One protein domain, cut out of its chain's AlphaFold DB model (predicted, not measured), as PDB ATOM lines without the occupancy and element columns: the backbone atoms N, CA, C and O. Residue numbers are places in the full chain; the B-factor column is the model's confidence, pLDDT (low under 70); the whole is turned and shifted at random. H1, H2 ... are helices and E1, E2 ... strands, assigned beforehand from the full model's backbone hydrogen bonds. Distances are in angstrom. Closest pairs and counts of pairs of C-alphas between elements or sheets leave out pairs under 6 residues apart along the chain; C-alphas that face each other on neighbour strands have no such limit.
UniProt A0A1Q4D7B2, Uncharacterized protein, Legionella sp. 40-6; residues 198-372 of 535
ATOM      1  N   LEU A 198     -13.926 -72.056  38.817       82.88
ATOM      2  CA  LEU A 198     -14.600 -72.910  39.800       82.88
ATOM      3  C   LEU A 198     -13.693 -73.235  40.999       82.88
ATOM      4  O   LEU A 198     -14.148 -73.223  42.139       82.88
ATOM      5  N   ALA A 199     -12.407 -73.495  40.770       82.56
ATOM      6  CA  ALA A 199     -11.454 -73.817  41.829       82.56
ATOM      7  C   ALA A 199     -11.206 -72.606  42.735       82.56
ATOM      8  O   ALA A 199     -11.193 -72.740  43.951       82.56
ATOM      9  N   TYR A 200     -11.096 -71.412  42.154       73.38
ATOM     10  CA  TYR A 200     -10.956 -70.158  42.889       73.38
ATOM     11  C   TYR A 200     -12.196 -69.855  43.742       73.38
ATOM     12  O   TYR A 200     -12.076 -69.409  44.885       73.38
ATOM     13  N   GLN A 201     -13.395 -70.146  43.220       72.94
ATOM     14  CA  GLN A 201     -14.636 -70.078  43.992       72.94
ATOM     15  C   GLN A 201     -14.592 -71.030  45.196       72.94
ATOM     16  O   GLN A 201     -14.913 -70.608  46.307       72.94
ATOM     17  N   LEU A 202     -14.162 -72.283  45.006       77.12
ATOM     18  CA  LEU A 202     -14.017 -73.251  46.099       77.12
ATOM     19  C   LEU A 202     -12.977 -72.812  47.136       77.12
ATOM     20  O   LEU A 202     -13.269 -72.850  48.328       77.12
ATOM     21  N   ASP A 203     -11.806 -72.339  46.712       70.81
ATOM     22  CA  ASP A 203     -10.760 -71.850  47.620       70.81
ATOM     23  C   ASP A 203     -11.269 -70.682  48.472       70.81
ATOM     24  O   ASP A 203     -11.098 -70.658  49.693       70.81
ATOM     25  N   THR A 204     -11.986 -69.754  47.835       64.81
ATOM     26  CA  THR A 204     -12.657 -68.635  48.509       64.81
ATOM     27  C   THR A 204     -13.684 -69.140  49.522       64.81
ATOM     28  O   THR A 204     -13.702 -68.686  50.669       64.81
ATOM     29  N   PHE A 205     -14.514 -70.115  49.136       72.19
ATOM     30  CA  PHE A 205     -15.480 -70.741  50.033       72.19
ATOM     31  C   PHE A 205     -14.798 -71.382  51.244       72.19
ATOM     32  O   PHE A 205     -15.186 -71.079  52.368       72.19
ATOM     33  N   PHE A 206     -13.758 -72.201  51.060       71.88
ATOM     34  CA  PHE A 206     -13.083 -72.888  52.167       71.88
ATOM     35  C   PHE A 206     -12.427 -71.924  53.162       71.88
ATOM     36  O   PHE A 206     -12.515 -72.137  54.373       71.88
ATOM     37  N   VAL A 207     -11.840 -70.822  52.685       62.25
ATOM     38  CA  VAL A 207     -11.279 -69.771  53.554       62.25
ATOM     39  C   VAL A 207     -12.357 -69.135  54.435       62.25
ATOM     40  O   VAL A 207     -12.108 -68.798  55.597       62.25
ATOM     41  N   LEU A 208     -13.560 -68.969  53.892       58.25
ATOM     42  CA  LEU A 208     -14.615 -68.164  54.501       58.25
ATOM     43  C   LEU A 208     -15.672 -68.983  55.230       58.25
ATOM     44  O   LEU A 208     -16.365 -68.447  56.090       58.25
ATOM     45  N   ARG A 209     -15.757 -70.281  54.946       69.12
ATOM     46  CA  ARG A 209     -16.785 -71.207  55.418       69.12
ATOM     47  C   ARG A 209     -17.101 -71.088  56.906       69.12
ATOM     48  O   ARG A 209     -18.266 -71.050  57.272       69.12
ATOM     49  N   LYS A 210     -16.076 -70.979  57.762       66.25
ATOM     50  CA  LYS A 210     -16.229 -70.866  59.231       66.25
ATOM     51  C   LYS A 210     -16.972 -69.596  59.681       66.25
ATOM     52  O   LYS A 210     -17.292 -69.466  60.857       66.25
ATOM     53  N   ARG A 211     -17.188 -68.639  58.776       59.88
ATOM     54  CA  ARG A 211     -17.867 -67.356  59.013       59.88
ATOM     55  C   ARG A 211     -19.225 -67.262  58.316       59.88
ATOM     56  O   ARG A 211     -19.901 -66.252  58.483       59.88
ATOM     57  N   LEU A 212     -19.594 -68.264  57.521       61.09
ATOM     58  CA  LEU A 212     -20.861 -68.296  56.797       61.09
ATOM     59  C   LEU A 212     -21.926 -68.986  57.644       61.09
ATOM     60  O   LEU A 212     -21.639 -69.963  58.332       61.09
ATOM     61  N   ASN A 213     -23.159 -68.489  57.574       70.69
ATOM     62  CA  ASN A 213     -24.312 -69.218  58.097       70.69
ATOM     63  C   ASN A 213     -24.808 -70.267  57.081       70.69
ATOM     64  O   ASN A 213     -24.459 -70.222  55.899       70.69
ATOM     65  N   ASP A 214     -25.662 -71.187  57.530       72.25
ATOM     66  CA  ASP A 214     -26.164 -72.293  56.700       72.25
ATOM     67  C   ASP A 214     -26.882 -71.825  55.426       72.25
ATOM     68  O   ASP A 214     -26.791 -72.478  54.387       72.25
ATOM     69  N   HIS A 215     -27.570 -70.680  55.479       68.38
ATOM     70  CA  HIS A 215     -28.235 -70.101  54.311       68.38
ATOM     71  C   HIS A 215     -27.217 -69.654  53.258       68.38
ATOM     72  O   HIS A 215     -27.361 -69.978  52.085       68.38
ATOM     73  N   GLN A 216     -26.158 -68.952  53.663       65.31
ATOM     74  CA  GLN A 216     -25.100 -68.493  52.756       65.31
ATOM     75  C   GLN A 216     -24.307 -69.658  52.156       65.31
ATOM     76  O   GLN A 216     -23.916 -69.602  50.992       65.31
ATOM     77  N   ILE A 217     -24.077 -70.720  52.936       67.94
ATOM     78  CA  ILE A 217     -23.439 -71.948  52.445       67.94
ATOM     79  C   ILE A 217     -24.323 -72.611  51.383       67.94
ATOM     80  O   ILE A 217     -23.825 -72.981  50.319       67.94
ATOM     81  N   ARG A 218     -25.633 -72.711  51.643       72.56
ATOM     82  CA  ARG A 218     -26.599 -73.268  50.691       72.56
ATOM     83  C   ARG A 218     -26.678 -72.446  49.406       72.56
ATOM     84  O   ARG A 218     -26.584 -73.024  48.330       72.56
ATOM     85  N   ASP A 219     -26.762 -71.121  49.507       68.19
ATOM     86  CA  ASP A 219     -26.768 -70.232  48.338       68.19
ATOM     87  C   ASP A 219     -25.499 -70.412  47.492       68.19
ATOM     88  O   ASP A 219     -25.556 -70.463  46.262       68.19
ATOM     89  N   PHE A 220     -24.332 -70.519  48.137       70.00
ATOM     90  CA  PHE A 220     -23.073 -70.768  47.439       70.00
ATOM     91  C   PHE A 220     -23.092 -72.117  46.709       70.00
ATOM     92  O   PHE A 220     -22.747 -72.177  45.528       70.00
ATOM     93  N   GLN A 221     -23.530 -73.182  47.388       79.75
ATOM     94  CA  GLN A 221     -23.665 -74.515  46.803       79.75
ATOM     95  C   GLN A 221     -24.600 -74.495  45.589       79.75
ATOM     96  O   GLN A 221     -24.224 -74.982  44.524       79.75
ATOM     97  N   GLU A 222     -25.790 -73.907  45.715       72.44
ATOM     98  CA  GLU A 222     -26.761 -73.819  44.620       72.44
ATOM     99  C   GLU A 222     -26.182 -73.076  43.410       72.44
ATOM    100  O   GLU A 222     -26.315 -73.549  42.281       72.44
ATOM    101  N   ASN A 223     -25.466 -71.968  43.631       68.88
ATOM    102  CA  ASN A 223     -24.794 -71.214  42.568       68.88
ATOM    103  C   ASN A 223     -23.672 -72.013  41.892       68.88
ATOM    104  O   ASN A 223     -23.579 -72.043  40.663       68.88
ATOM    105  N   PHE A 224     -22.819 -72.666  42.682       77.88
ATOM    106  CA  PHE A 224     -21.713 -73.475  42.173       77.88
ATOM    107  C   PHE A 224     -22.233 -74.626  41.305       77.88
ATOM    108  O   PHE A 224     -21.792 -74.827  40.170       77.88
ATOM    109  N   VAL A 225     -23.237 -75.339  41.814       81.88
ATOM    110  CA  VAL A 225     -23.870 -76.446  41.106       81.88
ATOM    111  C   VAL A 225     -24.613 -75.955  39.860       81.88
ATOM    112  O   VAL A 225     -24.512 -76.576  38.801       81.88
ATOM    113  N   PHE A 226     -25.309 -74.818  39.937       75.25
ATOM    114  CA  PHE A 226     -25.967 -74.199  38.787       75.25
ATOM    115  C   PHE A 226     -24.974 -73.864  37.666       75.25
ATOM    116  O   PHE A 226     -25.230 -74.202  36.509       75.25
ATOM    117  N   ASN A 227     -23.821 -73.271  37.990       75.19
ATOM    118  CA  ASN A 227     -22.785 -72.946  37.006       75.19
ATOM    119  C   ASN A 227     -22.287 -74.198  36.269       75.19
ATOM    120  O   ASN A 227     -22.224 -74.205  35.037       75.19
ATOM    121  N   ILE A 228     -22.019 -75.279  37.008       83.69
ATOM    122  CA  ILE A 228     -21.627 -76.571  36.433       83.69
ATOM    123  C   ILE A 228     -22.736 -77.116  35.531       83.69
ATOM    124  O   ILE A 228     -22.476 -77.433  34.371       83.69
ATOM    125  N   LYS A 229     -23.987 -77.163  36.007       80.50
ATOM    126  CA  LYS A 229     -25.140 -77.628  35.213       80.50
ATOM    127  C   LYS A 229     -25.288 -76.849  33.909       80.50
ATOM    128  O   LYS A 229     -25.448 -77.455  32.851       80.50
ATOM    129  N   MET A 230     -25.188 -75.522  33.964       75.56
ATOM    130  CA  MET A 230     -25.263 -74.669  32.778       75.56
ATOM    131  C   MET A 230     -24.119 -74.938  31.801       75.56
ATOM    132  O   MET A 230     -24.345 -74.945  30.589       75.56
ATOM    133  N   LYS A 231     -22.903 -75.198  32.294       81.69
ATOM    134  CA  LYS A 231     -21.781 -75.578  31.433       81.69
ATOM    135  C   LYS A 231     -22.019 -76.931  30.758       81.69
ATOM    136  O   LYS A 231     -21.811 -77.010  29.551       81.69
ATOM    137  N   ILE A 232     -22.524 -77.941  31.479       82.69
ATOM    138  CA  ILE A 232     -22.874 -79.259  30.903       82.69
ATOM    139  C   ILE A 232     -23.956 -79.110  29.827       82.69
ATOM    140  O   ILE A 232     -23.821 -79.657  28.734       82.69
ATOM    141  N   LEU A 233     -25.017 -78.348  30.110       77.25
ATOM    142  CA  LEU A 233     -26.124 -78.128  29.171       77.25
ATOM    143  C   LEU A 233     -25.651 -77.506  27.851       77.25
ATOM    144  O   LEU A 233     -26.138 -77.886  26.784       77.25
ATOM    145  N   ASN A 234     -24.683 -76.591  27.927       75.19
ATOM    146  CA  ASN A 234     -24.128 -75.883  26.778       75.19
ATOM    147  C   ASN A 234     -23.024 -76.651  26.033       75.19
ATOM    148  O   ASN A 234     -22.541 -76.140  25.025       75.19
ATOM    149  N   LEU A 235     -22.626 -77.847  26.484       75.88
ATOM    150  CA  LEU A 235     -21.688 -78.680  25.732       75.88
ATOM    151  C   LEU A 235     -22.284 -79.066  24.374       75.88
ATOM    152  O   LEU A 235     -23.447 -79.487  24.278       75.88
ATOM    153  N   MET A 236     -21.469 -78.993  23.328       78.94
ATOM    154  CA  MET A 236     -21.787 -79.589  22.036       78.94
ATOM    155  C   MET A 236     -21.527 -81.105  22.070       78.94
ATOM    156  O   MET A 236     -20.714 -81.582  22.864       78.94
ATOM    157  N   PRO A 237     -22.213 -81.908  21.236       77.25
ATOM    158  CA  PRO A 237     -21.904 -83.330  21.114       77.25
ATOM    159  C   PRO A 237     -20.426 -83.560  20.765       77.25
ATOM    160  O   PRO A 237     -19.923 -83.005  19.790       77.25
ATOM    161  N   GLY A 238     -19.744 -84.401  21.543       75.44
ATOM    162  CA  GLY A 238     -18.306 -84.660  21.430       75.44
ATOM    163  C   GLY A 238     -17.417 -83.746  22.280       75.44
ATOM    164  O   GLY A 238     -16.210 -83.982  22.338       75.44
ATOM    165  N   GLU A 239     -17.975 -82.739  22.955       82.69
ATOM    166  CA  GLU A 239     -17.230 -81.881  23.876       82.69
ATOM    167  C   GLU A 239     -17.214 -82.426  25.309       82.69
ATOM    168  O   GLU A 239     -18.029 -83.259  25.721       82.69
ATOM    169  N   SER A 240     -16.267 -81.911  26.084       89.69
ATOM    170  CA  SER A 240     -16.131 -82.176  27.510       89.69
ATOM    171  C   SER A 240     -15.700 -80.917  28.247       89.69
ATOM    172  O   SER A 240     -15.040 -80.049  27.666       89.69
ATOM    173  N   PHE A 241     -16.032 -80.842  29.535       89.62
ATOM    174  CA  PHE A 241     -15.358 -79.930  30.451       89.62
ATOM    175  C   PHE A 241     -15.048 -80.584  31.788       89.62
ATOM    176  O   PHE A 241     -15.658 -81.582  32.163       89.62
ATOM    177  N   ILE A 242     -14.103 -79.993  32.516       92.94
ATOM    178  CA  ILE A 242     -13.706 -80.463  33.840       92.94
ATOM    179  C   ILE A 242     -14.192 -79.520  34.936       92.94
ATOM    180  O   ILE A 242     -14.110 -78.300  34.800       92.94
ATOM    181  N   SER A 243     -14.669 -80.087  36.040       90.50
ATOM    182  CA  SER A 243     -14.949 -79.359  37.277       90.50
ATOM    183  C   SER A 243     -14.030 -79.845  38.399       90.50
ATOM    184  O   SER A 243     -13.864 -81.063  38.548       90.50
ATOM    185  N   PRO A 244     -13.461 -78.930  39.204       88.25
ATOM    186  CA  PRO A 244     -12.712 -79.303  40.393       88.25
ATOM    187  C   PRO A 244     -13.647 -79.926  41.426       88.25
ATOM    188  O   PRO A 244     -14.775 -79.467  41.618       88.25
ATOM    189  N   TYR A 245     -13.160 -80.954  42.111       84.62
ATOM    190  CA  TYR A 245     -13.871 -81.601  43.200       84.62
ATOM    191  C   TYR A 245     -12.913 -81.755  44.376       84.62
ATOM    192  O   TYR A 245     -11.946 -82.511  44.310       84.62
ATOM    193  N   VAL A 246     -13.168 -81.016  45.450       77.12
ATOM    194  CA  VAL A 246     -12.257 -80.914  46.594       77.12
ATOM    195  C   VAL A 246     -13.008 -81.317  47.852       77.12
ATOM    196  O   VAL A 246     -14.126 -80.856  48.079       77.12
ATOM    197  N   TYR A 247     -12.414 -82.189  48.658       68.00
ATOM    198  CA  TYR A 247     -13.018 -82.712  49.878       68.00
ATOM    199  C   TYR A 247     -11.942 -82.948  50.946       68.00
ATOM    200  O   TYR A 247     -10.867 -83.458  50.658       68.00
ATOM    201  N   GLY A 248     -12.210 -82.563  52.191       62.16
ATOM    202  CA  GLY A 248     -11.273 -82.737  53.304       62.16
ATOM    203  C   GLY A 248     -11.704 -81.957  54.540       62.16
ATOM    204  O   GLY A 248     -12.568 -81.082  54.458       62.16
ATOM    205  N   GLU A 249     -11.138 -82.316  55.690       51.03
ATOM    206  CA  GLU A 249     -11.550 -81.787  56.997       51.03
ATOM    207  C   GLU A 249     -10.841 -80.467  57.362       51.03
ATOM    208  O   GLU A 249     -11.409 -79.671  58.106       51.03
ATOM    209  N   ASP A 250      -9.682 -80.167  56.755       48.06
ATOM    210  CA  ASP A 250      -8.909 -78.942  57.000       48.06
ATOM    211  C   ASP A 250      -8.372 -78.277  55.717       48.06
ATOM    212  O   ASP A 250      -8.060 -78.930  54.720       48.06
ATOM    213  N   ASN A 251      -8.177 -76.952  55.779       45.34
ATOM    214  CA  ASN A 251      -7.758 -76.072  54.671       45.34
ATOM    215  C   ASN A 251      -6.432 -76.461  53.976       45.34
ATOM    216  O   ASN A 251      -6.121 -75.905  52.928       45.34
ATOM    217  N   ASN A 252      -5.647 -77.377  54.553       43.09
ATOM    218  CA  ASN A 252      -4.337 -77.803  54.043       43.09
ATOM    219  C   ASN A 252      -4.237 -79.318  53.762       43.09
ATOM    220  O   ASN A 252      -3.177 -79.770  53.333       43.09
ATOM    221  N   SER A 253      -5.304 -80.094  53.994       45.75
ATOM    222  CA  SER A 253      -5.356 -81.557  53.791       45.75
ATOM    223  C   SER A 253      -6.451 -81.993  52.810       45.75
ATOM    224  O   SER A 253      -6.760 -83.178  52.709       45.75
ATOM    225  N   GLY A 254      -7.042 -81.040  52.081       54.88
ATOM    226  CA  GLY A 254      -8.073 -81.309  51.084       54.88
ATOM    227  C   GLY A 254      -7.577 -82.251  49.989       54.88
ATOM    228  O   GLY A 254      -6.669 -81.910  49.233       54.88
ATOM    229  N   HIS A 255      -8.203 -83.418  49.884       68.50
ATOM    230  CA  HIS A 255      -8.074 -84.295  48.736       68.50
ATOM    231  C   HIS A 255      -8.781 -83.674  47.533       68.50
ATOM    232  O   HIS A 255      -9.868 -83.102  47.648       68.50
ATOM    233  N   ALA A 256      -8.169 -83.801  46.362       73.81
ATOM    234  CA  ALA A 256      -8.739 -83.327  45.114       73.81
ATOM    235  C   ALA A 256      -8.931 -84.491  44.145       73.81
ATOM    236  O   ALA A 256      -8.080 -85.369  44.030       73.81
ATOM    237  N   LEU A 257     -10.045 -84.457  43.428       80.44
ATOM    238  CA  LEU A 257     -10.281 -85.234  42.222       80.44
ATOM    239  C   LEU A 257     -10.830 -84.301  41.137       80.44
ATOM    240  O   LEU A 257     -11.258 -83.176  41.408       80.44
ATOM    241  N   ILE A 258     -10.817 -84.762  39.892       87.56
ATOM    242  CA  ILE A 258     -11.432 -84.054  38.769       87.56
ATOM    243  C   ILE A 258     -12.623 -84.854  38.271       87.56
ATOM    244  O   ILE A 258     -12.521 -86.058  38.037       87.56
ATOM    245  N   ILE A 259     -13.742 -84.163  38.064       90.00
ATOM    246  CA  ILE A 259     -14.863 -84.710  37.306       90.00
ATOM    247  C   ILE A 259     -14.809 -84.125  35.905       90.00
ATOM    248  O   ILE A 259     -14.949 -82.917  35.724       90.00
ATOM    249  N   GLU A 260     -14.605 -84.980  34.911       92.31
ATOM    250  CA  GLU A 260     -14.791 -84.619  33.515       92.31
ATOM    251  C   GLU A 260     -16.214 -84.986  33.086       92.31
ATOM    252  O   GLU A 260     -16.579 -86.158  33.014       92.31
ATOM    253  N   TRP A 261     -17.003 -83.976  32.744       90.75
ATOM    254  CA  TRP A 261     -18.323 -84.131  32.152       90.75
ATOM    255  C   TRP A 261     -18.188 -84.200  30.638       90.75
ATOM    256  O   TRP A 261     -17.662 -83.274  30.019       90.75
ATOM    257  N   VAL A 262     -18.679 -85.279  30.036       89.88
ATOM    258  CA  VAL A 262     -18.580 -85.525  28.595       89.88
ATOM    259  C   VAL A 262     -19.971 -85.621  27.998       89.88
ATOM    260  O   VAL A 262     -20.805 -86.374  28.502       89.88
ATOM    261  N   LYS A 263     -20.200 -84.906  26.892       82.50
ATOM    262  CA  LYS A 263     -21.382 -85.091  26.052       82.50
ATOM    263  C   LYS A 263     -21.028 -85.976  24.876       82.50
ATOM    264  O   LYS A 263     -20.223 -85.607  24.025       82.50
ATOM    265  N   ASP A 264     -21.613 -87.164  24.830       81.19
ATOM    266  CA  ASP A 264     -21.369 -88.086  23.734       81.19
ATOM    267  C   ASP A 264     -21.996 -87.589  22.419       81.19
ATOM    268  O   ASP A 264     -22.728 -86.598  22.359       81.19
ATOM    269  N   THR A 265     -21.698 -88.284  21.324       78.75
ATOM    270  CA  THR A 265     -22.198 -87.913  19.992       78.75
ATOM    271  C   THR A 265     -23.706 -88.101  19.828       78.75
ATOM    272  O   THR A 265     -24.273 -87.589  18.865       78.75
ATOM    273  N   LYS A 266     -24.362 -88.814  20.750       76.88
ATOM    274  CA  LYS A 266     -25.819 -88.968  20.815       76.88
ATOM    275  C   LYS A 266     -26.469 -87.891  21.690       76.88
ATOM    276  O   LYS A 266     -27.690 -87.850  21.779       76.88
ATOM    277  N   GLY A 267     -25.675 -87.013  22.305       73.12
ATOM    278  CA  GLY A 267     -26.140 -85.946  23.184       73.12
ATOM    279  C   GLY A 267     -26.360 -86.371  24.637       73.12
ATOM    280  O   GLY A 267     -26.830 -85.543  25.416       73.12
ATOM    281  N   GLN A 268     -26.014 -87.608  25.011       82.62
ATOM    282  CA  GLN A 268     -26.083 -88.091  26.391       82.62
ATOM    283  C   GLN A 268     -24.860 -87.628  27.184       82.62
ATOM    284  O   GLN A 268     -23.775 -87.456  26.625       82.62
ATOM    285  N   ILE A 269     -25.023 -87.447  28.494       84.19
ATOM    286  CA  ILE A 269     -23.947 -87.015  29.387       84.19
ATOM    287  C   ILE A 269     -23.468 -88.176  30.242       84.19
ATOM    288  O   ILE A 269     -24.268 -88.957  30.747       84.19
ATOM    289  N   PHE A 270     -22.161 -88.253  30.463       86.94
ATOM    290  CA  PHE A 270     -21.572 -89.073  31.516       86.94
ATOM    291  C   PHE A 270     -20.438 -88.314  32.211       86.94
ATOM    292  O   PHE A 270     -19.912 -87.335  31.679       86.94
ATOM    293  N   ALA A 271     -20.066 -88.773  33.404       88.88
ATOM    294  CA  ALA A 271     -18.946 -88.244  34.165       88.88
ATOM    295  C   ALA A 271     -17.803 -89.264  34.217       88.88
ATOM    296  O   ALA A 271     -18.013 -90.427  34.564       88.88
ATOM    297  N   ASN A 272     -16.597 -88.813  33.899       87.62
ATOM    298  CA  ASN A 272     -15.344 -89.508  34.162       87.62
ATOM    299  C   ASN A 272     -14.748 -88.965  35.466       87.62
ATOM    300  O   ASN A 272     -14.625 -87.754  35.645       87.62
ATOM    301  N   ILE A 273     -14.369 -89.862  36.368       85.56
ATOM    302  CA  ILE A 273     -13.841 -89.559  37.695       85.56
ATOM    303  C   ILE A 273     -12.339 -89.812  37.663       85.56
ATOM    304  O   ILE A 273     -11.883 -90.946  37.501       85.56
ATOM    305  N   ILE A 274     -11.578 -88.737  37.810       82.81
ATOM    306  CA  ILE A 274     -10.122 -88.731  37.730       82.81
ATOM    307  C   ILE A 274      -9.598 -88.499  39.137       82.81
ATOM    308  O   ILE A 274      -9.634 -87.381  39.647       82.81
ATOM    309  N   ASN A 275      -9.156 -89.581  39.769       78.94
ATOM    310  CA  ASN A 275      -8.609 -89.579  41.117       78.94
ATOM    311  C   ASN A 275      -7.241 -90.264  41.089       78.94
ATOM    312  O   ASN A 275      -7.150 -91.450  40.779       78.94
ATOM    313  N   THR A 276      -6.193 -89.501  41.389       70.12
ATOM    314  CA  THR A 276      -4.798 -89.965  41.392       70.12
ATOM    315  C   THR A 276      -4.276 -90.278  42.796       70.12
ATOM    316  O   THR A 276      -3.072 -90.445  42.949       70.12
ATOM    317  N   GLY A 277      -5.148 -90.303  43.814       62.25
ATOM    318  CA  GLY A 277      -4.766 -90.553  45.206       62.25
ATOM    319  C   GLY A 277      -4.213 -91.957  45.496       62.25
ATOM    320  O   GLY A 277      -4.343 -92.867  44.675       62.25
ATOM    321  N   GLU A 278      -3.594 -92.084  46.678       51.72
ATOM    322  CA  GLU A 278      -2.630 -93.118  47.092       51.72
ATOM    323  C   GLU A 278      -2.975 -94.573  46.729       51.72
ATOM    324  O   GLU A 278      -4.070 -95.092  46.961       51.72
ATOM    325  N   GLY A 279      -1.961 -95.246  46.183       40.34
ATOM    326  CA  GLY A 279      -1.971 -96.651  45.796       40.34
ATOM    327  C   GLY A 279      -1.553 -97.645  46.884       40.34
ATOM    328  O   GLY A 279      -1.648 -98.833  46.596       40.34
ATOM    329  N   ASN A 280      -1.150 -97.221  48.093       33.06
ATOM    330  CA  ASN A 280      -0.529 -98.128  49.078       33.06
ATOM    331  C   ASN A 280      -1.239 -98.266  50.437       33.06
ATOM    332  O   ASN A 280      -1.092 -99.317  51.058       33.06
ATOM    333  N   GLU A 281      -2.058 -97.312  50.887       32.97
ATOM    334  CA  GLU A 281      -2.851 -97.486  52.115       32.97
ATOM    335  C   GLU A 281      -4.341 -97.687  51.818       32.97
ATOM    336  O   GLU A 281      -4.932 -97.048  50.947       32.97
ATOM    337  N   GLN A 282      -4.949 -98.628  52.547       34.72
ATOM    338  CA  GLN A 282      -6.341 -99.067  52.448       34.72
ATOM    339  C   GLN A 282      -7.343 -97.938  52.761       34.72
ATOM    340  O   GLN A 282      -8.048 -97.969  53.767       34.72
ATOM    341  N   THR A 283      -7.481 -96.948  51.884       33.66
ATOM    342  CA  THR A 283      -8.592 -95.999  51.942       33.66
ATOM    343  C   THR A 283      -9.738 -96.502  51.064       33.66
ATOM    344  O   THR A 283      -9.694 -96.546  49.836       33.66
ATOM    345  N   THR A 284     -10.809 -96.936  51.728       39.78
ATOM    346  CA  THR A 284     -12.075 -97.456  51.180       39.78
ATOM    347  C   THR A 284     -12.910 -96.407  50.419       39.78
ATOM    348  O   THR A 284     -14.062 -96.134  50.771       39.78
ATOM    349  N   SER A 285     -12.347 -95.837  49.358       42.94
ATOM    350  CA  SER A 285     -12.862 -94.676  48.619       42.94
ATOM    351  C   SER A 285     -12.713 -94.904  47.101       42.94
ATOM    352  O   SER A 285     -11.975 -94.210  46.419       42.94
ATOM    353  N   PHE A 286     -13.081 -96.051  46.519       46.81
ATOM    354  CA  PHE A 286     -14.394 -96.349  45.919       46.81
ATOM    355  C   PHE A 286     -14.363 -97.770  45.325       46.81
ATOM    356  O   PHE A 286     -14.565 -97.975  44.131       46.81
ATOM    357  N   LYS A 287     -14.025 -98.746  46.177       36.78
ATOM    358  CA  LYS A 287     -13.721-100.148  45.837       36.78
ATOM    359  C   LYS A 287     -12.676-100.301  44.724       36.78
ATOM    360  O   LYS A 287     -12.966-100.588  43.568       36.78
ATOM    361  N   THR A 288     -11.426-100.250  45.158       36.72
ATOM    362  CA  THR A 288     -10.227-100.848  44.552       36.72
ATOM    363  C   THR A 288     -10.286-102.391  44.483       36.72
ATOM    364  O   THR A 288      -9.273-103.067  44.587       36.72
ATOM    365  N   GLU A 289     -11.474-102.963  44.303       39.22
ATOM    366  CA  GLU A 289     -11.741-104.388  44.102       39.22
ATOM    367  C   GLU A 289     -12.761-104.429  42.948       39.22
ATOM    368  O   GLU A 289     -13.892-103.983  43.115       39.22
ATOM    369  N   LEU A 290     -12.425-104.824  41.719       38.84
ATOM    370  CA  LEU A 290     -11.804-106.095  41.367       38.84
ATOM    371  C   LEU A 290     -11.082-106.031  40.006       38.84
ATOM    372  O   LEU A 290     -11.672-105.652  38.999       38.84
ATOM    373  N   TYR A 291      -9.831-106.504  40.036       36.31
ATOM    374  CA  TYR A 291      -8.958-106.960  38.944       36.31
ATOM    375  C   TYR A 291      -8.516-105.957  37.863       36.31
ATOM    376  O   TYR A 291      -8.991-105.988  36.733       36.31
ATOM    377  N   SER A 292      -7.435-105.220  38.151       34.66
ATOM    378  CA  SER A 292      -6.373-105.069  37.146       34.66
ATOM    379  C   SER A 292      -5.314-106.136  37.420       34.66
ATOM    380  O   SER A 292      -4.648-106.102  38.446       34.66
ATOM    381  N   PHE A 293      -5.165-107.099  36.511       36.78
ATOM    382  CA  PHE A 293      -4.036-108.040  36.486       36.78
ATOM    383  C   PHE A 293      -2.740-107.390  35.948       36.78
ATOM    384  O   PHE A 293      -1.760-108.089  35.703       36.78
ATOM    385  N   PHE A 294      -2.724-106.070  35.720       39.69
ATOM    386  CA  PHE A 294      -1.651-105.380  35.010       39.69
ATOM    387  C   PHE A 294      -1.166-104.144  35.781       39.69
ATOM    388  O   PHE A 294      -1.962-103.256  36.063       39.69
ATOM    389  N   ASN A 295       0.143-104.133  36.072       45.66
ATOM    390  CA  ASN A 295       0.985-103.057  36.617       45.66
ATOM    391  C   ASN A 295       0.396-102.198  37.754       45.66
ATOM    392  O   ASN A 295      -0.459-101.348  37.529       45.66
ATOM    393  N   ASP A 296       1.003-102.299  38.939       56.22
ATOM    394  CA  ASP A 296       0.651-101.558  40.167       56.22
ATOM    395  C   ASP A 296       0.649-100.015  40.032       56.22
ATOM    396  O   ASP A 296       0.164 -99.312  40.916       56.22
ATOM    397  N   SER A 297       1.152 -99.468  38.919       60.28
ATOM    398  CA  SER A 297       1.290 -98.029  38.659       60.28
ATOM    399  C   SER A 297       0.164 -97.387  37.834       60.28
ATOM    400  O   SER A 297       0.129 -96.160  37.731       60.28
ATOM    401  N   GLU A 298      -0.727 -98.162  37.204       66.62
ATOM    402  CA  GLU A 298      -1.792 -97.638  36.331       66.62
ATOM    403  C   GLU A 298      -3.183 -98.176  36.715       66.62
ATOM    404  O   GLU A 298      -3.337 -99.337  37.089       66.62
ATOM    405  N   ARG A 299      -4.228 -97.340  36.609       69.06
ATOM    406  CA  ARG A 299      -5.629 -97.738  36.871       69.06
ATOM    407  C   ARG A 299      -6.596 -97.149  35.845       69.06
ATOM    408  O   ARG A 299      -6.424 -95.995  35.472       69.06
ATOM    409  N   PRO A 300      -7.641 -97.870  35.406       69.75
ATOM    410  CA  PRO A 300      -8.630 -97.306  34.490       69.75
ATOM    411  C   PRO A 300      -9.388 -96.132  35.128       69.75
ATOM    412  O   PRO A 300      -9.708 -96.154  36.321       69.75
ATOM    413  N   ILE A 301      -9.720 -95.119  34.321       77.06
ATOM    414  CA  ILE A 301     -10.623 -94.035  34.736       77.06
ATOM    415  C   ILE A 301     -12.008 -94.619  35.008       77.06
ATOM    416  O   ILE A 301     -12.535 -95.393  34.209       77.06
ATOM    417  N   LYS A 302     -12.635 -94.209  36.115       81.25
ATOM    418  CA  LYS A 302     -14.004 -94.625  36.437       81.25
ATOM    419  C   LYS A 302     -15.006 -93.723  35.736       81.25
ATOM    420  O   LYS A 302     -14.896 -92.503  35.791       81.25
ATOM    421  N   LYS A 303     -16.003 -94.324  35.100       80.88
ATOM    422  CA  LYS A 303     -17.019 -93.645  34.296       80.88
ATOM    423  C   LYS A 303     -18.419 -93.973  34.807       80.88
ATOM    424  O   LYS A 303     -18.731 -95.141  35.019       80.88
ATOM    425  N   THR A 304     -19.277 -92.969  34.955       82.44
ATOM    426  CA  THR A 304     -20.694 -93.165  35.297       82.44
ATOM    427  C   THR A 304     -21.489 -93.696  34.105       82.44
ATOM    428  O   THR A 304     -21.096 -93.524  32.949       82.44
ATOM    429  N   ALA A 305     -22.665 -94.270  34.366       80.94
ATOM    430  CA  ALA A 305     -23.646 -94.513  33.309       80.94
ATOM    431  C   ALA A 305     -23.987 -93.211  32.552       80.94
ATOM    432  O   ALA A 305     -23.951 -92.120  33.133       80.94
ATOM    433  N   SER A 306     -24.309 -93.337  31.261       81.44
ATOM    434  CA  SER A 306     -24.832 -92.224  30.465       81.44
ATOM    435  C   SER A 306     -26.257 -91.890  30.898       81.44
ATOM    436  O   SER A 306     -27.061 -92.792  31.136       81.44
ATOM    437  N   TYR A 307     -26.585 -90.605  30.954       75.94
ATOM    438  CA  TYR A 307     -27.922 -90.116  31.275       75.94
ATOM    439  C   TYR A 307     -28.322 -88.965  30.347       75.94
ATOM    440  O   TYR A 307     -27.480 -88.234  29.816       75.94
ATOM    441  N   GLU A 308     -29.626 -88.814  30.132       65.38
ATOM    442  CA  GLU A 308     -30.185 -87.673  29.413       65.38
ATOM    443  C   GLU A 308     -30.369 -86.502  30.379       65.38
ATOM    444  O   GLU A 308     -30.840 -86.664  31.506       65.38
ATOM    445  N   LEU A 309     -29.975 -85.304  29.947       59.56
ATOM    446  CA  LEU A 309     -30.257 -84.082  30.692       59.56
ATOM    447  C   LEU A 309     -31.725 -83.707  30.491       59.56
ATOM    448  O   LEU A 309     -32.063 -82.906  29.620       59.56
ATOM    449  N   GLU A 310     -32.612 -84.255  31.318       54.78
ATOM    450  CA  GLU A 310     -33.920 -83.638  31.510       54.78
ATOM    451  C   GLU A 310     -33.706 -82.295  32.224       54.78
ATOM    452  O   GLU A 310     -33.224 -82.252  33.358       54.78
ATOM    453  N   LEU A 311     -34.049 -81.193  31.543       43.12
ATOM    454  CA  LEU A 311     -33.803 -79.787  31.923       43.12
ATOM    455  C   LEU A 311     -34.200 -79.393  33.364       43.12
ATOM    456  O   LEU A 311     -33.858 -78.296  33.799       43.12
ATOM    457  N   LEU A 312     -34.920 -80.244  34.097       35.09
ATOM    458  CA  LEU A 312     -35.499 -79.950  35.409       35.09
ATOM    459  C   LEU A 312     -35.165 -80.978  36.505       35.09
ATOM    460  O   LEU A 312     -35.510 -80.727  37.654       35.09
ATOM    461  N   ASN A 313     -34.482 -82.092  36.204       51.19
ATOM    462  CA  ASN A 313     -34.293 -83.183  37.174       51.19
ATOM    463  C   ASN A 313     -32.820 -83.600  37.335       51.19
ATOM    464  O   ASN A 313     -32.433 -84.758  37.215       51.19
ATOM    465  N   THR A 314     -31.966 -82.619  37.616       62.22
ATOM    466  CA  THR A 314     -30.506 -82.782  37.740       62.22
ATOM    467  C   THR A 314     -30.045 -83.180  39.150       62.22
ATOM    468  O   THR A 314     -28.906 -82.901  39.530       62.22
ATOM    469  N   ALA A 315     -30.894 -83.898  39.898       75.69
ATOM    470  CA  ALA A 315     -30.621 -84.359  41.262       75.69
ATOM    471  C   ALA A 315     -29.326 -85.182  41.381       75.69
ATOM    472  O   ALA A 315     -28.724 -85.248  42.448       75.69
ATOM    473  N   PHE A 316     -28.879 -85.807  40.288       82.31
ATOM    474  CA  PHE A 316     -27.602 -86.513  40.238       82.31
ATOM    475  C   PHE A 316     -26.400 -85.582  40.447       82.31
ATOM    476  O   PHE A 316     -25.539 -85.885  41.266       82.31
ATOM    477  N   ILE A 317     -26.351 -84.448  39.738       84.00
ATOM    478  CA  ILE A 317     -25.242 -83.485  39.833       84.00
ATOM    479  C   ILE A 317     -25.250 -82.827  41.216       84.00
ATOM    480  O   ILE A 317     -24.194 -82.674  41.821       84.00
ATOM    481  N   ASP A 318     -26.442 -82.515  41.739       85.06
ATOM    482  CA  ASP A 318     -26.605 -81.982  43.096       85.06
ATOM    483  C   ASP A 318     -26.022 -82.937  44.139       85.06
ATOM    484  O   ASP A 318     -25.142 -82.550  44.904       85.06
ATOM    485  N   LYS A 319     -26.456 -84.204  44.117       86.00
ATOM    486  CA  LYS A 319     -25.983 -85.243  45.044       86.00
ATOM    487  C   LYS A 319     -24.501 -85.552  44.879       86.00
ATOM    488  O   LYS A 319     -23.839 -85.864  45.863       86.00
ATOM    489  N   MET A 320     -23.980 -85.483  43.650       85.44
ATOM    490  CA  MET A 320     -22.557 -85.696  43.403       85.44
ATOM    491  C   MET A 320     -21.725 -84.611  44.076       85.44
ATOM    492  O   MET A 320     -20.726 -84.946  44.690       85.44
ATOM    493  N   LEU A 321     -22.117 -83.338  43.966       87.75
ATOM    494  CA  LEU A 321     -21.326 -82.198  44.446       87.75
ATOM    495  C   LEU A 321     -21.605 -81.824  45.910       87.75
ATOM    496  O   LEU A 321     -20.790 -81.144  46.528       87.75
ATOM    497  N   GLU A 322     -22.721 -82.277  46.483       87.00
ATOM    498  CA  GLU A 322     -23.106 -82.043  47.882       87.00
ATOM    499  C   GLU A 322     -21.982 -82.316  48.906       87.00
ATOM    500  O   GLU A 322     -21.787 -81.480  49.796       87.00
ATOM    501  N   PRO A 323     -21.186 -83.404  48.808       84.56
ATOM    502  CA  PRO A 323     -20.156 -83.694  49.802       84.56
ATOM    503  C   PRO A 323     -19.066 -82.620  49.915       84.56
ATOM    504  O   PRO A 323     -18.496 -82.479  50.995       84.56
ATOM    505  N   ILE A 324     -18.809 -81.835  48.859       83.50
ATOM    506  CA  ILE A 324     -17.842 -80.716  48.868       83.50
ATOM    507  C   ILE A 324     -18.209 -79.690  49.953       83.50
ATOM    508  O   ILE A 324     -17.344 -79.136  50.633       83.50
ATOM    509  N   PHE A 325     -19.509 -79.459  50.144       81.06
ATOM    510  CA  PHE A 325     -20.045 -78.430  51.034       81.06
ATOM    511  C   PHE A 325     -20.402 -78.964  52.429       81.06
ATOM    512  O   PHE A 325     -20.750 -78.182  53.317       81.06
ATOM    513  N   SER A 326     -20.262 -80.276  52.665       78.00
ATOM    514  CA  SER A 326     -20.585 -80.925  53.944       78.00
ATOM    515  C   SER A 326     -19.568 -80.611  55.034       78.00
ATOM    516  O   SER A 326     -18.360 -80.745  54.819       78.00
ATOM    517  N   SER A 327     -20.027 -80.135  56.195       69.75
ATOM    518  CA  SER A 327     -19.170 -79.795  57.350       69.75
ATOM    519  C   SER A 327     -18.652 -81.029  58.067       69.75
ATOM    520  O   SER A 327     -17.558 -81.005  58.618       69.75
ATOM    521  N   GLU A 328     -19.415 -82.114  58.009       74.56
ATOM    522  CA  GLU A 328     -19.097 -83.368  58.674       74.56
ATOM    523  C   GLU A 328     -18.763 -84.442  57.645       74.56
ATOM    524  O   GLU A 328     -19.541 -84.683  56.711       74.56
ATOM    525  N   LYS A 329     -17.607 -85.088  57.842       72.69
ATOM    526  CA  LYS A 329     -17.170 -86.298  57.131       72.69
ATOM    527  C   LYS A 329     -17.359 -86.215  55.600       72.69
ATOM    528  O   LYS A 329     -17.985 -87.103  55.009       72.69
ATOM    529  N   PRO A 330     -16.846 -85.165  54.923       73.56
ATOM    530  CA  PRO A 330     -17.040 -84.976  53.482       73.56
ATOM    531  C   PRO A 330     -16.526 -86.175  52.669       73.56
ATOM    532  O   PRO A 330     -17.194 -86.614  51.732       73.56
ATOM    533  N   SER A 331     -15.409 -86.776  53.088       72.50
ATOM    534  CA  SER A 331     -14.851 -87.992  52.487       72.50
ATOM    535  C   SER A 331     -15.785 -89.198  52.620       72.50
ATOM    536  O   SER A 331     -15.985 -89.922  51.651       72.50
ATOM    537  N   GLU A 332     -16.411 -89.420  53.783       74.19
ATOM    538  CA  GLU A 332     -17.348 -90.541  53.972       74.19
ATOM    539  C   GLU A 332     -18.620 -90.363  53.139       74.19
ATOM    540  O   GLU A 332     -19.104 -91.327  52.546       74.19
ATOM    541  N   LYS A 333     -19.150 -89.135  53.053       78.25
ATOM    542  CA  LYS A 333     -20.339 -88.832  52.241       78.25
ATOM    543  C   LYS A 333     -20.069 -88.994  50.754       78.25
ATOM    544  O   LYS A 333     -20.874 -89.598  50.047       78.25
ATOM    545  N   MET A 334     -18.912 -88.519  50.301       79.69
ATOM    546  CA  MET A 334     -18.429 -88.780  48.954       79.69
ATOM    547  C   MET A 334     -18.349 -90.297  48.728       79.69
ATOM    548  O   MET A 334     -18.952 -90.803  47.783       79.69
ATOM    549  N   ASN A 335     -17.696 -91.034  49.636       74.88
ATOM    550  CA  ASN A 335     -17.547 -92.495  49.585       74.88
ATOM    551  C   ASN A 335     -18.873 -93.237  49.493       74.88
ATOM    552  O   ASN A 335     -19.017 -94.172  48.706       74.88
ATOM    553  N   ALA A 336     -19.855 -92.816  50.279       77.19
ATOM    554  CA  ALA A 336     -21.199 -93.356  50.222       77.19
ATOM    555  C   ALA A 336     -21.860 -93.071  48.867       77.19
ATOM    556  O   ALA A 336     -22.464 -93.977  48.295       77.19
ATOM    557  N   PHE A 337     -21.715 -91.856  48.323       81.00
ATOM    558  CA  PHE A 337     -22.295 -91.498  47.032       81.00
ATOM    559  C   PHE A 337     -21.794 -92.414  45.913       81.00
ATOM    560  O   PHE A 337     -22.609 -93.132  45.332       81.00
ATOM    561  N   PHE A 338     -20.484 -92.475  45.633       75.00
ATOM    562  CA  PHE A 338     -20.055 -93.296  44.493       75.00
ATOM    563  C   PHE A 338     -20.056 -94.812  44.753       75.00
ATOM    564  O   PHE A 338     -20.038 -95.575  43.793       75.00
ATOM    565  N   LYS A 339     -20.162 -95.286  46.006       72.38
ATOM    566  CA  LYS A 339     -20.477 -96.707  46.276       72.38
ATOM    567  C   LYS A 339     -21.884 -97.093  45.807       72.38
ATOM    568  O   LYS A 339     -22.115 -98.255  45.493       72.38
ATOM    569  N   ASN A 340     -22.806 -96.132  45.775       73.88
ATOM    570  CA  ASN A 340     -24.215 -96.356  45.463       73.88
ATOM    571  C   ASN A 340     -24.572 -96.095  43.993       73.88
ATOM    572  O   ASN A 340     -25.735 -96.239  43.620       73.88
ATOM    573  N   ILE A 341     -23.605 -95.715  43.152       72.81
ATOM    574  CA  ILE A 341     -23.822 -95.518  41.713       72.81
ATOM    575  C   ILE A 341     -23.047 -96.558  40.905       72.81
ATOM    576  O   ILE A 341     -21.988 -97.029  41.310       72.81
ATOM    577  N   THR A 342     -23.562 -96.903  39.727       77.06
ATOM    578  CA  THR A 342     -22.866 -97.809  38.809       77.06
ATOM    579  C   THR A 342     -21.711 -97.086  38.118       77.06
ATOM    580  O   THR A 342     -21.924 -96.100  37.406       77.06
ATOM    581  N   LEU A 343     -20.497 -97.610  38.302       76.56
ATOM    582  CA  LEU A 343     -19.279 -97.162  37.633       76.56
ATOM    583  C   LEU A 343     -18.745 -98.263  36.709       76.56
ATOM    584  O   LEU A 343     -18.685 -99.429  37.091       76.56
ATOM    585  N   SER A 344     -18.344 -97.878  35.502       78.62
ATOM    586  CA  SER A 344     -17.660 -98.721  34.515       78.62
ATOM    587  C   SER A 344     -16.224 -98.245  34.299       78.62
ATOM    588  O   SER A 344     -15.933 -97.069  34.524       78.62
ATOM    589  N   ASP A 345     -15.349 -99.126  33.822       76.19
ATOM    590  CA  ASP A 345     -13.986 -98.754  33.437       76.19
ATOM    591  C   ASP A 345     -13.971 -98.104  32.051       76.19
ATOM    592  O   ASP A 345     -14.524 -98.633  31.082       76.19
ATOM    593  N   ALA A 346     -13.339 -96.937  31.956       71.12
ATOM    594  CA  ALA A 346     -13.009 -96.326  30.680       71.12
ATOM    595  C   ALA A 346     -11.818 -97.047  30.025       71.12
ATOM    596  O   ALA A 346     -11.063 -97.775  30.670       71.12
ATOM    597  N   SER A 347     -11.625 -96.818  28.726       73.75
ATOM    598  CA  SER A 347     -10.452 -97.326  28.004       73.75
ATOM    599  C   SER A 347      -9.145 -96.663  28.444       73.75
ATOM    600  O   SER A 347      -8.066 -97.246  28.341       73.75
ATOM    601  N   GLU A 348      -9.236 -95.420  28.895       75.38
ATOM    602  CA  GLU A 348      -8.130 -94.586  29.319       75.38
ATOM    603  C   GLU A 348      -7.704 -94.932  30.748       75.38
ATOM    604  O   GLU A 348      -8.537 -95.150  31.630       75.38
ATOM    605  N   HIS A 349      -6.391 -94.960  30.970       72.44
ATOM    606  CA  HIS A 349      -5.785 -95.281  32.257       72.44
ATOM    607  C   HIS A 349      -5.121 -94.038  32.863       72.44
ATOM    608  O   HIS A 349      -4.586 -93.187  32.154       72.44
ATOM    609  N   LEU A 350      -5.189 -93.951  34.186       70.06
ATOM    610  CA  LEU A 350      -4.532 -92.982  35.045       70.06
ATOM    611  C   LEU A 350      -3.207 -93.561  35.514       70.06
ATOM    612  O   LEU A 350      -3.163 -94.690  36.000       70.06
ATOM    613  N   THR A 351      -2.161 -92.751  35.434       69.00
ATOM    614  CA  THR A 351      -0.911 -93.028  36.141       69.00
ATOM    615  C   THR A 351      -1.098 -92.621  37.599       69.00
ATOM    616  O   THR A 351      -1.445 -91.468  37.872       69.00
ATOM    617  N   LEU A 352      -0.904 -93.552  38.531       64.25
ATOM    618  CA  LEU A 352      -0.951 -93.245  39.958       64.25
ATOM    619  C   LEU A 352       0.305 -92.476  40.366       64.25
ATOM    620  O   LEU A 352       1.403 -92.766  39.889       64.25
ATOM    621  N   GLN A 353       0.143 -91.507  41.262       60.00
ATOM    622  CA  GLN A 353       1.267 -90.876  41.946       60.00
ATOM    623  C   GLN A 353       1.315 -91.402  43.378       60.00
ATOM    624  O   GLN A 353       0.273 -91.567  44.009       60.00
ATOM    625  N   THR A 354       2.515 -91.708  43.871       49.34
ATOM    626  CA  THR A 354       2.699 -92.177  45.251       49.34
ATOM    627  C   THR A 354       2.593 -91.028  46.243       49.34
ATOM    628  O   THR A 354       2.021 -91.235  47.302       49.34
ATOM    629  N   ASN A 355       3.009 -89.804  45.876       48.59
ATOM    630  CA  ASN A 355       3.095 -88.695  46.831       48.59
ATOM    631  C   ASN A 355       2.213 -87.518  46.421       48.59
ATOM    632  O   ASN A 355       2.506 -86.776  45.483       48.59
ATOM    633  N   GLY A 356       1.126 -87.334  47.167       46.75
ATOM    634  CA  GLY A 356       0.302 -86.132  47.110       46.75
ATOM    635  C   GLY A 356      -1.037 -86.324  46.406       46.75
ATOM    636  O   GLY A 356      -1.157 -86.278  45.181       46.75
ATOM    637  N   ILE A 357      -2.095 -86.405  47.211       54.31
ATOM    638  CA  ILE A 357      -3.486 -86.300  46.767       54.31
ATOM    639  C   ILE A 357      -3.754 -84.823  46.441       54.31
ATOM    640  O   ILE A 357      -4.249 -84.066  47.273       54.31
ATOM    641  N   CYS A 358      -3.333 -84.382  45.253       70.62
ATOM    642  CA  CYS A 358      -3.363 -82.976  44.859       70.62
ATOM    643  C   CYS A 358      -4.063 -82.758  43.513       70.62
ATOM    644  O   CYS A 358      -4.029 -83.600  42.614       70.62
ATOM    645  N   ALA A 359      -4.676 -81.582  43.354       78.44
ATOM    646  CA  ALA A 359      -5.376 -81.213  42.126       78.44
ATOM    647  C   ALA A 359      -4.441 -81.260  40.906       78.44
ATOM    648  O   ALA A 359      -4.856 -81.694  39.837       78.44
ATOM    649  N   HIS A 360      -3.165 -80.896  41.073       81.62
ATOM    650  CA  HIS A 360      -2.177 -80.893  39.991       81.62
ATOM    651  C   HIS A 360      -1.973 -82.283  39.369       81.62
ATOM    652  O   HIS A 360      -1.993 -82.414  38.147       81.62
ATOM    653  N   ALA A 361      -1.855 -83.325  40.196       78.81
ATOM    654  CA  ALA A 361      -1.715 -84.707  39.743       78.81
ATOM    655  C   ALA A 361      -2.926 -85.158  38.911       78.81
ATOM    656  O   ALA A 361      -2.778 -85.708  37.818       78.81
ATOM    657  N   CYS A 362      -4.134 -84.839  39.382       82.12
ATOM    658  CA  CYS A 362      -5.363 -85.114  38.644       82.12
ATOM    659  C   CYS A 362      -5.423 -84.340  37.318       82.12
ATOM    660  O   CYS A 362      -5.850 -84.908  36.312       82.12
ATOM    661  N   ILE A 363      -4.969 -83.077  37.279       88.44
ATOM    662  CA  ILE A 363      -4.910 -82.281  36.039       88.44
ATOM    663  C   ILE A 363      -3.929 -82.920  35.051       88.44
ATOM    664  O   ILE A 363      -4.260 -83.057  33.873       88.44
ATOM    665  N   LEU A 364      -2.753 -83.351  35.517       87.06
ATOM    666  CA  LEU A 364      -1.745 -84.001  34.682       87.06
ATOM    667  C   LEU A 364      -2.260 -85.325  34.097       87.06
ATOM    668  O   LEU A 364      -2.118 -85.560  32.896       87.06
ATOM    669  N   ALA A 365      -2.916 -86.156  34.912       84.50
ATOM    670  CA  ALA A 365      -3.498 -87.417  34.460       84.50
ATOM    671  C   ALA A 365      -4.681 -87.196  33.502       84.50
ATOM    672  O   ALA A 365      -4.785 -87.869  32.477       84.50
ATOM    673  N   TRP A 366      -5.534 -86.201  33.767       88.31
ATOM    674  CA  TRP A 366      -6.563 -85.777  32.817       88.31
ATOM    675  C   TRP A 366      -5.939 -85.347  31.488       88.31
ATOM    676  O   TRP A 366      -6.343 -85.842  30.435       88.31
ATOM    677  N   PHE A 367      -4.920 -84.488  31.522       90.38
ATOM    678  CA  PHE A 367      -4.225 -83.993  30.336       90.38
ATOM    679  C   PHE A 367      -3.620 -85.124  29.500       90.38
ATOM    680  O   PHE A 367      -3.788 -85.125  28.278       90.38
ATOM    681  N   GLN A 368      -3.017 -86.132  30.141       88.06
ATOM    682  CA  GLN A 368      -2.504 -87.340  29.480       88.06
ATOM    683  C   GLN A 368      -3.569 -88.028  28.608       88.06
ATOM    684  O   GLN A 368      -3.237 -88.569  27.554       88.06
ATOM    685  N   THR A 369      -4.848 -87.974  28.999       84.62
ATOM    686  CA  THR A 369      -5.954 -88.546  28.206       84.62
ATOM    687  C   THR A 369      -6.422 -87.668  27.047       84.62
ATOM    688  O   THR A 369      -7.091 -88.162  26.139       84.62
ATOM    689  N   LYS A 370      -6.112 -86.366  27.062       87.19
ATOM    690  CA  LYS A 370      -6.616 -85.403  26.065       87.19
ATOM    691  C   LYS A 370      -5.676 -85.180  24.902       87.19
ATOM    692  O   LYS A 370      -6.140 -84.939  23.790       87.19
ATOM    693  N   ILE A 371      -4.378 -85.301  25.139       88.50
ATOM    694  CA  ILE A 371      -3.362 -85.046  24.124       88.50
ATOM    695  C   ILE A 371      -2.658 -86.326  23.673       88.50
ATOM    696  O   ILE A 371      -2.648 -87.350  24.352       88.50
ATOM    697  N   ALA A 372      -2.041 -86.285  22.491       89.00
ATOM    698  CA  ALA A 372      -1.257 -87.413  21.998       89.00
ATOM    699  C   ALA A 372      -0.104 -87.766  22.961       89.00
ATOM    700  O   ALA A 372       0.650 -86.884  23.367       89.00
TER     701      ALA A 372
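What this domain is: This is residues 198 to 372 of the 535 residues of an uncharacterized protein of Legionella sp. 40-6 (UniProt A0A1Q4D7B2). A strongly twisted sheet of five strands has H5 packed slantwise over one face, while H1, H2 and the helical hairpin H3 and H4 gather round its E1 side. The unnamed stretch 275 to 297 links E3 to E4, and the longest distance runs from the H1 to H2 link to this stretch. The printed part has 175 residues, with elements in the order H1, H2, E1, E2, E3, E4, H3, H4, E5, H5; the sheet is antiparallel, in the order E1, E2, E3, E4, E5. The class is mixed, and the whole is compact, with a radius of gyration of the C-alphas of 16.1 A and spans of 49 by 39 by 30 A.

How they stand to each other: Start at H1, residues 198 to 211, and pass to H2, residues 214 to 233: the two are close but not clearly touching, with the C-alphas of Arg 209 and Ile 217 closest at 7.3 A, and they run opposite ways at a shallow tilt of 9 degrees. Next come E1 (240 to 247), E2 (255 to 263), E3 (269 to 274) and E4 (298 to 304), a meander, each strand the antiparallel neighbour of the one before. Look for N 243 and O 259 at 2.9 A, N 260 and O 272 at 2.9 A, and N 273 and O 302 at 2.8 A. H1 is on the sheet, and its closest C-alpha pair with E1 is Ala 199 and Pro 244, 5.8 A; H2 only grazes the sheet, with residues 228 to 233. H3, residues 315 to 325, is on the sheet and touches H2, closest at the C-alphas of Val 225 and Asp 318, 6.5 A, at a steep tilt of 47 degrees. H4, residues 330 to 339, only grazes the sheet and forms a helical hairpin with H3, their closest C-alphas being those of Pro 323 and Pro 330, 5.0 A. E5, residues 343 to 351, bends by 89 degrees at residue 347 and is antiparallel to E4, with N 303 and O 344 at 2.8 A. H5, residues 359 to 370, is on the sheet at a height of 7.2 A, only just over E3 and E4, with 3 C-alphas falling on each. Every O i to N i+4 pair is within hydrogen-bond range in H2, H4 and H5, against 8 of 10 in H1 and 4 of 7 in H3.

Where its parts are: Find C-alpha 198 at (-14.600, -72.910, 39.800), where H1 begins; it spans 20.3 A. H2 spans 28.1 A, E1 22.6 A and E2 26.3 A. H5 ends at C-alpha 370, (-6.616, -85.403, 26.065).

The domain as a whole: The C-alphas of Asn 213 and Phe 293 are the two farthest apart, 48.8 A. The printed part has no cut, and the one long link is E3 to E4. Mean pLDDT of the printed part is 70.8; look for values under 70 at residues 247 to 255, 277 to 300, 308 to 314 and 351 to 357, among others.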